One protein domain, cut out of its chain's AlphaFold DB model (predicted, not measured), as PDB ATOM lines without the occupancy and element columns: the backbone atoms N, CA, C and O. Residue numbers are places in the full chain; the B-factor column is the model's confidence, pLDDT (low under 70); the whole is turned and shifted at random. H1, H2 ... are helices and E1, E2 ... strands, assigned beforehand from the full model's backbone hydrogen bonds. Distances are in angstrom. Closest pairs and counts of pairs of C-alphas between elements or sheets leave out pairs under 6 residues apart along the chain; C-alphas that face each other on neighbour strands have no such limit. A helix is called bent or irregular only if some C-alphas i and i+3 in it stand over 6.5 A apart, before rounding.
ATOM      1  N   PRO A  29     275.919 485.906 375.309       73.50
ATOM      2  CA  PRO A  29     276.967 485.244 374.550       73.50
ATOM      3  C   PRO A  29     278.234 485.068 375.388       73.50
ATOM      4  O   PRO A  29     278.618 485.940 376.166       73.50
ATOM      5  N   LYS A  30     278.970 483.977 375.153       73.62
ATOM      6  CA  LYS A  30     280.257 483.713 375.825       73.62
ATOM      7  C   LYS A  30     281.282 484.838 375.673       73.62
ATOM      8  O   LYS A  30     282.108 485.018 376.565       73.62
ATOM      9  N   ALA A  31     281.245 485.559 374.556       71.94
ATOM     10  CA  ALA A  31     282.123 486.699 374.320       71.94
ATOM     11  C   ALA A  31     281.894 487.833 375.333       71.94
ATOM     12  O   ALA A  31     282.864 488.466 375.729       71.94
ATOM     13  N   GLU A  32     280.657 488.022 375.804       71.75
ATOM     14  CA  GLU A  32     280.291 489.119 376.708       71.75
ATOM     15  C   GLU A  32     280.643 488.814 378.168       71.75
ATOM     16  O   GLU A  32     281.246 489.637 378.844       71.75
ATOM     17  N   TYR A  33     280.341 487.608 378.668       76.38
ATOM     18  CA  TYR A  33     280.630 487.260 380.070       76.38
ATOM     19  C   TYR A  33     282.034 486.669 380.292       76.38
ATOM     20  O   TYR A  33     282.533 486.616 381.420       76.38
ATOM     21  N   GLY A  34     282.683 486.151 379.242       78.50
ATOM     22  CA  GLY A  34     283.953 485.426 379.356       78.50
ATOM     23  C   GLY A  34     285.117 486.300 379.832       78.50
ATOM     24  O   GLY A  34     285.986 485.823 380.575       78.50
ATOM     25  N   SER A  35     285.109 487.575 379.444       76.62
ATOM     26  CA  SER A  35     286.029 488.620 379.908       76.62
ATOM     27  C   SER A  35     285.914 488.810 381.422       76.62
ATOM     28  O   SER A  35     286.914 488.639 382.119       76.62
ATOM     29  N   TYR A  36     284.702 488.999 381.956       78.81
ATOM     30  CA  TYR A  36     284.448 489.119 383.399       78.81
ATOM     31  C   TYR A  36     284.917 487.899 384.192       78.81
ATOM     32  O   TYR A  36     285.572 488.041 385.226       78.81
ATOM     33  N   ILE A  37     284.643 486.680 383.711       84.56
ATOM     34  CA  ILE A  37     285.116 485.459 384.384       84.56
ATOM     35  C   ILE A  37     286.649 485.418 384.407       84.56
ATOM     36  O   ILE A  37     287.247 485.041 385.418       84.56
ATOM     37  N   THR A  38     287.302 485.788 383.306       85.50
ATOM     38  CA  THR A  38     288.767 485.766 383.192       85.50
ATOM     39  C   THR A  38     289.407 486.832 384.081       85.50
ATOM     40  O   THR A  38     290.300 486.511 384.874       85.50
ATOM     41  N   ALA A  39     288.910 488.067 384.004       82.69
ATOM     42  CA  ALA A  39     289.354 489.199 384.803       82.69
ATOM     43  C   ALA A  39     289.134 488.937 386.299       82.69
ATOM     44  O   ALA A  39     290.089 488.961 387.076       82.69
ATOM     45  N   GLY A  40     287.927 488.538 386.703       87.00
ATOM     46  CA  GLY A  40     287.621 488.211 388.094       87.00
ATOM     47  C   GLY A  40     288.521 487.105 388.639       87.00
ATOM     48  O   GLY A  40     289.132 487.254 389.698       87.00
ATOM     49  N   ASN A  41     288.711 486.011 387.890       89.44
ATOM     50  CA  ASN A  41     289.633 484.947 388.301       89.44
ATOM     51  C   ASN A  41     291.068 485.452 388.483       89.44
ATOM     52  O   ASN A  41     291.737 485.071 389.450       89.44
ATOM     53  N   ARG A  42     291.557 486.294 387.569       90.38
ATOM     54  CA  ARG A  42     292.895 486.887 387.660       90.38
ATOM     55  C   ARG A  42     293.013 487.796 388.882       90.38
ATOM     56  O   ARG A  42     293.987 487.660 389.632       90.38
ATOM     57  N   TYR A  43     292.027 488.658 389.110       90.81
ATOM     58  CA  TYR A  43     291.954 489.555 390.259       90.81
ATOM     59  C   TYR A  43     291.996 488.771 391.571       90.81
ATOM     60  O   TYR A  43     292.940 488.915 392.344       90.81
ATOM     61  N   TYR A  44     291.055 487.852 391.796       92.25
ATOM     62  CA  TYR A  44     290.964 487.134 393.068       92.25
ATOM     63  C   TYR A  44     292.164 486.242 393.362       92.25
ATOM     64  O   TYR A  44     292.569 486.115 394.522       92.25
ATOM     65  N   ARG A  45     292.771 485.643 392.333       93.94
ATOM     66  CA  ARG A  45     294.002 484.863 392.509       93.94
ATOM     67  C   ARG A  45     295.167 485.755 392.909       93.94
ATOM     68  O   ARG A  45     295.913 485.400 393.817       93.94
ATOM     69  N   THR A  46     295.305 486.905 392.258       91.56
ATOM     70  CA  THR A  46     296.439 487.806 392.475       91.56
ATOM     71  C   THR A  46     296.297 488.567 393.792       91.56
ATOM     72  O   THR A  46     297.201 488.525 394.626       91.56
ATOM     73  N   VAL A  47     295.145 489.202 394.004       91.44
ATOM     74  CA  VAL A  47     294.874 490.118 395.118       91.44
ATOM     75  C   VAL A  47     294.513 489.368 396.399       91.44
ATOM     76  O   VAL A  47     295.069 489.654 397.454       91.44
ATOM     77  N   LEU A  48     293.637 488.361 396.319       92.44
ATOM     78  CA  LEU A  48     293.140 487.642 397.503       92.44
ATOM     79  C   LEU A  48     293.743 486.240 397.686       92.44
ATOM     80  O   LEU A  48     293.543 485.616 398.731       92.44
ATOM     81  N   GLY A  49     294.468 485.706 396.698       93.94
ATOM     82  CA  GLY A  49     295.008 484.344 396.757       93.94
ATOM     83  C   GLY A  49     293.921 483.261 396.784       93.94
ATOM     84  O   GLY A  49     294.088 482.232 397.451       93.94
ATOM     85  N   ILE A  50     292.781 483.491 396.124       93.56
ATOM     86  CA  ILE A  50     291.657 482.543 396.043       93.56
ATOM     87  C   ILE A  50     291.170 482.361 394.604       93.56
ATOM     88  O   ILE A  50     291.455 483.166 393.727       93.56
ATOM     89  N   ALA A  51     290.412 481.293 394.372       94.12
ATOM     90  CA  ALA A  51     289.718 481.031 393.114       94.12
ATOM     91  C   ALA A  51     288.224 480.835 393.419       94.12
ATOM     92  O   ALA A  51     287.833 479.735 393.828       94.12
ATOM     93  N   PRO A  52     287.406 481.896 393.351       90.69
ATOM     94  CA  PRO A  52     285.990 481.794 393.660       90.69
ATOM     95  C   PRO A  52     285.210 481.190 392.493       90.69
ATOM     96  O   PRO A  52     285.727 481.051 391.383       90.69
ATOM     97  N   LYS A  53     283.949 480.832 392.744       92.56
ATOM     98  CA  LYS A  53     283.031 480.478 391.662       92.56
ATOM     99  C   LYS A  53     282.399 481.768 391.147       92.56
ATOM    100  O   LYS A  53     281.697 482.426 391.906       92.56
ATOM    101  N   ILE A  54     282.667 482.099 389.888       89.81
ATOM    102  CA  ILE A  54     282.058 483.233 389.188       89.81
ATOM    103  C   ILE A  54     281.029 482.663 388.215       89.81
ATOM    104  O   ILE A  54     281.355 481.775 387.423       89.81
ATOM    105  N   THR A  55     279.791 483.121 388.324       88.94
ATOM    106  CA  THR A  55     278.677 482.753 387.445       88.94
ATOM    107  C   THR A  55     278.057 484.004 386.850       88.94
ATOM    108  O   THR A  55     278.361 485.108 387.289       88.94
ATOM    109  N   HIS A  56     277.211 483.819 385.848       85.81
ATOM    110  CA  HIS A  56     276.461 484.896 385.230       85.81
ATOM    111  C   HIS A  56     275.019 484.455 384.997       85.81
ATOM    112  O   HIS A  56     274.747 483.248 384.927       85.81
ATOM    113  N   ASP A  57     274.127 485.422 384.837       80.81
ATOM    114  CA  ASP A  57     272.748 485.151 384.462       80.81
ATOM    115  C   ASP A  57     272.635 484.597 383.046       80.81
ATOM    116  O   ASP A  57     273.421 484.897 382.142       80.81
ATOM    117  N   TRP A  58     271.648 483.722 382.856       75.44
ATOM    118  CA  TRP A  58     271.466 483.032 381.583       75.44
ATOM    119  C   TRP A  58     270.968 483.975 380.484       75.44
ATOM    120  O   TRP A  58     271.277 483.754 379.314       75.44
ATOM    121  N   MET A  59     270.223 485.018 380.841       73.25
ATOM    122  CA  MET A  59     269.645 485.968 379.896       73.25
ATOM    123  C   MET A  59     270.053 487.396 380.233       73.25
ATOM    124  O   MET A  59     270.368 487.694 381.383       73.25
ATOM    125  N   PHE A  60     269.998 488.274 379.234       70.25
ATOM    126  CA  PHE A  60     270.006 489.712 379.473       70.25
ATOM    127  C   PHE A  60     268.772 490.118 380.292       70.25
ATOM    128  O   PHE A  60     267.669 489.626 380.041       70.25
ATOM    129  N   ALA A  61     268.969 490.980 381.287       64.31
ATOM    130  CA  ALA A  61     267.966 491.310 382.295       64.31
ATOM    131  C   ALA A  61     267.201 492.620 382.012       64.31
ATOM    132  O   ALA A  61     266.163 492.848 382.633       64.31
ATOM    133  N   ASP A  62     267.661 493.466 381.080       61.09
ATOM    134  CA  ASP A  62     267.083 494.795 380.823       61.09
ATOM    135  C   ASP A  62     267.240 495.297 379.370       61.09
ATOM    136  O   ASP A  62     267.859 494.644 378.526       61.09
ATOM    137  N   GLU A  63     266.629 496.457 379.082       57.22
ATOM    138  CA  GLU A  63     266.550 497.090 377.751       57.22
ATOM    139  C   GLU A  63     267.923 497.446 377.146       57.22
ATOM    140  O   GLU A  63     268.030 497.554 375.924       57.22
ATOM    141  N   ASP A  64     268.976 497.548 377.966       59.38
ATOM    142  CA  ASP A  64     270.342 497.871 377.527       59.38
ATOM    143  C   ASP A  64     271.214 496.626 377.290       59.38
ATOM    144  O   ASP A  64     272.394 496.743 376.951       59.38
ATOM    145  N   GLY A  65     270.674 495.421 377.497       66.06
ATOM    146  CA  GLY A  65     271.451 494.190 377.373       66.06
ATOM    147  C   GLY A  65     272.452 493.987 378.517       66.06
ATOM    148  O   GLY A  65     273.552 493.480 378.292       66.06
ATOM    149  N   GLY A  66     272.103 494.378 379.746       73.19
ATOM    150  CA  GLY A  66     272.874 494.038 380.945       73.19
ATOM    151  C   GLY A  66     272.622 492.605 381.430       73.19
ATOM    152  O   GLY A  66     271.584 492.013 381.136       73.19
ATOM    153  N   PHE A  67     273.560 492.033 382.185       78.12
ATOM    154  CA  PHE A  67     273.408 490.729 382.843       78.12
ATOM    155  C   PHE A  67     274.151 490.703 384.179       78.12
ATOM    156  O   PHE A  67     275.182 491.351 384.320       78.12
ATOM    157  N   ASP A  68     273.683 489.928 385.154       82.81
ATOM    158  CA  ASP A  68     274.358 489.865 386.451       82.81
ATOM    159  C   ASP A  68     275.559 488.915 386.418       82.81
ATOM    160  O   ASP A  68     275.492 487.804 385.887       82.81
ATOM    161  N   ILE A  69     276.666 489.349 387.023       85.06
ATOM    162  CA  ILE A  69     277.797 488.513 387.417       85.06
ATOM    163  C   ILE A  69     277.694 488.263 388.912       85.06
ATOM    164  O   ILE A  69     277.675 489.198 389.705       85.06
ATOM    165  N   THR A  70     277.731 486.997 389.310       87.88
ATOM    166  CA  THR A  70     277.705 486.588 390.714       87.88
ATOM    167  C   THR A  70     279.027 485.957 391.113       87.88
ATOM    168  O   THR A  70     279.517 485.032 390.460       87.88
ATOM    169  N   VAL A  71     279.583 486.394 392.243       88.94
ATOM    170  CA  VAL A  71     280.786 485.806 392.833       88.94
ATOM    171  C   VAL A  71     280.443 485.107 394.137       88.94
ATOM    172  O   VAL A  71     279.960 485.713 395.091       88.94
ATOM    173  N   LYS A  72     280.769 483.814 394.212       90.06
ATOM    174  CA  LYS A  72     280.500 482.971 395.377       90.06
ATOM    175  C   LYS A  72     281.780 482.482 396.041       90.06
ATOM    176  O   LYS A  72     282.609 481.804 395.421       90.06
ATOM    177  N   LEU A  73     281.901 482.770 397.339       89.69
ATOM    178  CA  LEU A  73     283.054 482.408 398.164       89.69
ATOM    179  C   LEU A  73     282.742 481.207 399.067       89.69
ATOM    180  O   LEU A  73     281.759 481.179 399.811       89.69
ATOM    181  N   THR A  74     283.617 480.202 399.062       90.06
ATOM    182  CA  THR A  74     283.485 479.033 399.951       90.06
ATOM    183  C   THR A  74     283.765 479.397 401.411       90.06
ATOM    184  O   THR A  74     284.502 480.338 401.703       90.06
ATOM    185  N   LYS A  75     283.242 478.611 402.368       88.19
ATOM    186  CA  LYS A  75     283.512 478.810 403.809       88.19
ATOM    187  C   LYS A  75     285.012 478.905 404.129       88.19
ATOM    188  O   LYS A  75     285.386 479.752 404.929       88.19
ATOM    189  N   GLU A  76     285.859 478.098 403.488       90.06
ATOM    190  CA  GLU A  76     287.311 478.121 403.723       90.06
ATOM    191  C   GLU A  76     287.995 479.356 403.129       90.06
ATOM    192  O   GLU A  76     288.845 479.961 403.777       90.06
ATOM    193  N   GLN A  77     287.586 479.801 401.936       91.81
ATOM    194  CA  GLN A  77     288.099 481.048 401.352       91.81
ATOM    195  C   GLN A  77     287.785 482.246 402.247       91.81
ATOM    196  O   GLN A  77     288.665 483.056 402.520       91.81
ATOM    197  N   ARG A  78     286.569 482.298 402.796       87.31
ATOM    198  CA  ARG A  78     286.134 483.358 403.714       87.31
ATOM    199  C   ARG A  78     286.880 483.380 405.043       87.31
ATOM    200  O   ARG A  78     286.766 484.361 405.758       87.31
ATOM    201  N   LYS A  79     287.625 482.336 405.415       88.75
ATOM    202  CA  LYS A  79     288.459 482.350 406.629       88.75
ATOM    203  C   LYS A  79     289.817 483.012 406.399       88.75
ATOM    204  O   LYS A  79     290.443 483.432 407.374       88.75
ATOM    205  N   LYS A  80     290.274 483.128 405.146       90.50
ATOM    206  CA  LYS A  80     291.564 483.752 404.821       90.50
ATOM    207  C   LYS A  80     291.559 485.229 405.211       90.50
ATOM    208  O   LYS A  80     290.583 485.928 404.964       90.50
ATOM    209  N   ALA A  81     292.659 485.706 405.792       89.38
ATOM    210  CA  ALA A  81     292.746 487.049 406.371       89.38
ATOM    211  C   ALA A  81     292.389 488.168 405.374       89.38
ATOM    212  O   ALA A  81     291.519 488.985 405.674       89.38
ATOM    213  N   LEU A  82     292.987 488.160 404.176       89.19
ATOM    214  CA  LEU A  82     292.713 489.167 403.139       89.19
ATOM    215  C   LEU A  82     291.268 489.096 402.637       89.19
ATOM    216  O   LEU A  82     290.619 490.122 402.479       89.19
ATOM    217  N   THR A  83     290.725 487.889 402.457       88.06
ATOM    218  CA  THR A  83     289.326 487.702 402.048       88.06
ATOM    219  C   THR A  83     288.354 488.189 403.119       88.06
ATOM    220  O   THR A  83     287.374 488.843 402.791       88.06
ATOM    221  N   ARG A  84     288.624 487.943 404.407       87.12
ATOM    222  CA  ARG A  84     287.812 488.488 405.509       87.12
ATOM    223  C   ARG A  84     287.802 490.005 405.514       87.12
ATOM    224  O   ARG A  84     286.767 490.598 405.797       87.12
ATOM    225  N   LEU A  85     288.956 490.611 405.251       86.00
ATOM    226  CA  LEU A  85     289.086 492.057 405.187       86.00
ATOM    227  C   LEU A  85     288.285 492.625 404.009       86.00
ATOM    228  O   LEU A  85     287.463 493.505 404.227       86.00
ATOM    229  N   TYR A  86     288.460 492.041 402.823       85.19
ATOM    230  CA  TYR A  86     287.708 492.358 401.607       85.19
ATOM    231  C   TYR A  86     286.189 492.232 401.800       85.19
ATOM    232  O   TYR A  86     285.428 493.099 401.408       85.19
ATOM    233  N   MET A  87     285.720 491.165 402.449       80.06
ATOM    234  CA  MET A  87     284.286 490.958 402.665       80.06
ATOM    235  C   MET A  87     283.686 491.872 403.733       80.06
ATOM    236  O   MET A  87     282.472 492.056 403.763       80.06
ATOM    237  N   LYS A  88     284.506 492.415 404.641       74.00
ATOM    238  CA  LYS A  88     284.016 493.306 405.696       74.00
ATOM    239  C   LYS A  88     283.484 494.620 405.118       74.00
ATOM    240  O   LYS A  88     282.598 495.200 405.736       74.00
ATOM    241  N   SER A  89     283.985 495.065 403.964       61.75
ATOM    242  CA  SER A  89     283.400 496.189 403.222       61.75
ATOM    243  C   SER A  89     282.126 495.811 402.455       61.75
ATOM    244  O   SER A  89     281.354 496.696 402.132       61.75
ATOM    245  N   MET A  90     281.830 494.521 402.258       64.62
ATOM    246  CA  MET A  90     280.659 494.036 401.504       64.62
ATOM    247  C   MET A  90     279.508 493.520 402.388       64.62
ATOM    248  O   MET A  90     278.808 492.583 402.016       64.62
ATOM    249  N   SER A  91     279.337 494.054 403.600       57.94
ATOM    250  CA  SER A  91     278.239 493.693 404.525       57.94
ATOM    251  C   SER A  91     278.137 492.213 404.960       57.94
ATOM    252  O   SER A  91     277.239 491.860 405.719       57.94
ATOM    253  N   GLY A  92     279.105 491.355 404.609       57.31
ATOM    254  CA  GLY A  92     279.253 489.998 405.156       57.31
ATOM    255  C   GLY A  92     278.563 488.864 404.389       57.31
ATOM    256  O   GLY A  92     278.646 487.710 404.833       57.31
ATOM    257  N   ASP A  93     277.951 489.138 403.238       64.81
ATOM    258  CA  ASP A  93     277.266 488.117 402.445       64.81
ATOM    259  C   ASP A  93     278.242 487.118 401.806       64.81
ATOM    260  O   ASP A  93     279.363 487.439 401.418       64.81
ATOM    261  N   SER A  94     277.849 485.841 401.723       66.62
ATOM    262  CA  SER A  94     278.676 484.782 401.102       66.62
ATOM    263  C   SER A  94     278.796 484.891 399.581       66.62
ATOM    264  O   SER A  94     279.512 484.106 398.951       66.62
ATOM    265  N   GLU A  95     278.019 485.799 399.020       78.25
ATOM    266  CA  GLU A  95     277.723 485.946 397.616       78.25
ATOM    267  C   GLU A  95     277.419 487.413 397.378       78.25
ATOM    268  O   GLU A  95     276.779 488.049 398.213       78.25
ATOM    269  N   TYR A  96     277.898 487.936 396.265       79.81
ATOM    270  CA  TYR A  96     277.511 489.254 395.811       79.81
ATOM    271  C   TYR A  96     277.401 489.234 394.295       79.81
ATOM    272  O   TYR A  96     278.069 488.430 393.631       79.81
ATOM    273  N   SER A  97     276.560 490.121 393.779       81.69
ATOM    274  CA  SER A  97     276.343 490.281 392.352       81.69
ATOM    275  C   SER A  97     276.553 491.730 391.948       81.69
ATOM    276  O   SER A  97     276.329 492.639 392.747       81.69
ATOM    277  N   PHE A  98     276.987 491.925 390.713       80.44
ATOM    278  CA  PHE A  98     277.077 493.227 390.065       80.44
ATOM    279  C   PHE A  98     276.679 493.089 388.596       80.44
ATOM    280  O   PHE A  98     276.768 492.000 388.022       80.44
ATOM    281  N   ARG A  99     276.248 494.195 387.989       78.06
ATOM    282  CA  ARG A  99     275.791 494.222 386.598       78.06
ATOM    283  C   ARG A  99     277.001 494.225 385.661       78.06
ATOM    284  O   ARG A  99     277.798 495.158 385.672       78.06
ATOM    285  N   GLY A 100     277.136 493.180 384.855       71.50
ATOM    286  CA  GLY A 100     277.997 493.155 383.678       71.50
ATOM    287  C   GLY A 100     277.299 493.817 382.490       71.50
ATOM    288  O   GLY A 100     276.089 493.676 382.295       71.50
ATOM    289  N   THR A 101     278.063 494.547 381.689       66.19
ATOM    290  CA  THR A 101     277.619 495.149 380.426       66.19
ATOM    291  C   THR A 101     278.450 494.584 379.280       66.19
ATOM    292  O   THR A 101     279.396 493.825 379.506       66.19
ATOM    293  N   SER A 102     278.089 494.889 378.031       54.78
ATOM    294  CA  SER A 102     278.910 494.433 376.911       54.78
ATOM    295  C   SER A 102     280.339 494.956 377.051       54.78
ATOM    296  O   SER A 102     280.555 496.152 377.244       54.78
ATOM    297  N   THR A 103     281.314 494.057 376.915       51.62
ATOM    298  CA  THR A 103     282.736 494.449 376.852       51.62
ATOM    299  C   THR A 103     283.137 494.968 375.475       51.62
ATOM    300  O   THR A 103     284.307 495.248 375.241       51.62
ATOM    301  N   THR A 104     282.174 495.093 374.557       48.59
ATOM    302  CA  THR A 104     282.384 495.727 373.261       48.59
ATOM    303  C   THR A 104     282.246 497.243 373.430       48.59
ATOM    304  O   THR A 104     281.196 497.722 373.867       48.59
TER     305      THR A 104
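This is residues 29 to 104 of the 281 residues of an uncharacterized protein of Latilactobacillus sakei subsp. sakei (UniProt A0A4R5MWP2). A small antiparallel sheet of three strands has one long helix, H1, over one face and its other face bare, in two layers. A short second helix, H2, lies beyond one end of the sheet, near the last residues of H1, and the link from E1 to E2 reaches out at the opposite end. The printed part has 76 residues, with two named helices and three named strands in the order H1, E1, E2, H2, E3; the sheet's order is E1, E2, E3, and the class is mixed, helices and strands. The whole is only just compact, close to loose, with a radius of gyration of the C-alphas of 13.2 A, and elongated, spanning 39 by 23 by 17 A.

H1, residues 30 to 48, is on the sheet of E1, residues 53 to 56, E2, residues 67 to 72, and E3, residues 95 to 100, at a height over the sheet of 9.2 A. It lies over E1 and E2 and only just runs along the strands, at 29.8 degrees to E2 on the local plane. The closest C-alphas of H1 and E1 are those of Ile 37 and Ile 54, 6.1 A apart. E1 and E2 form a hairpin, antiparallel at 165 degrees, with N 55 and O 70 within hydrogen-bond range at 2.9 A. E2, the inner strand, is antiparallel to E3 at 153 degrees, with N 69 and O 98 at 2.8 A. H2, residues 81 to 88, is not on the sheet; it is close to H1 but not clearly touching, the closest C-alphas being those of Leu 48 and Leu 82, 5.9 A apart. Every O i to N i+4 pair is within hydrogen-bond range in H2, and 13 of 15 are in H1.

H1 begins at C-alpha 30 (280.257, 483.713, 375.825) and is 25.5 A long; it is only just irregular, with C-alphas 32 and 35 6.6 A apart. E1 is 10.2 A long, E2 16.4 A, H2 10.8 A and E3 15.7 A, ending at C-alpha 100 (277.997, 493.155, 383.678).

The C-alphas of Glu 63 and Ala 81 are the two farthest apart, at 40.1 A. The printed part has no cut and no long link. Mean pLDDT of the printed part is 79.7; residues 61 to 65, 89 to 94 and 101 to 104 are under 70.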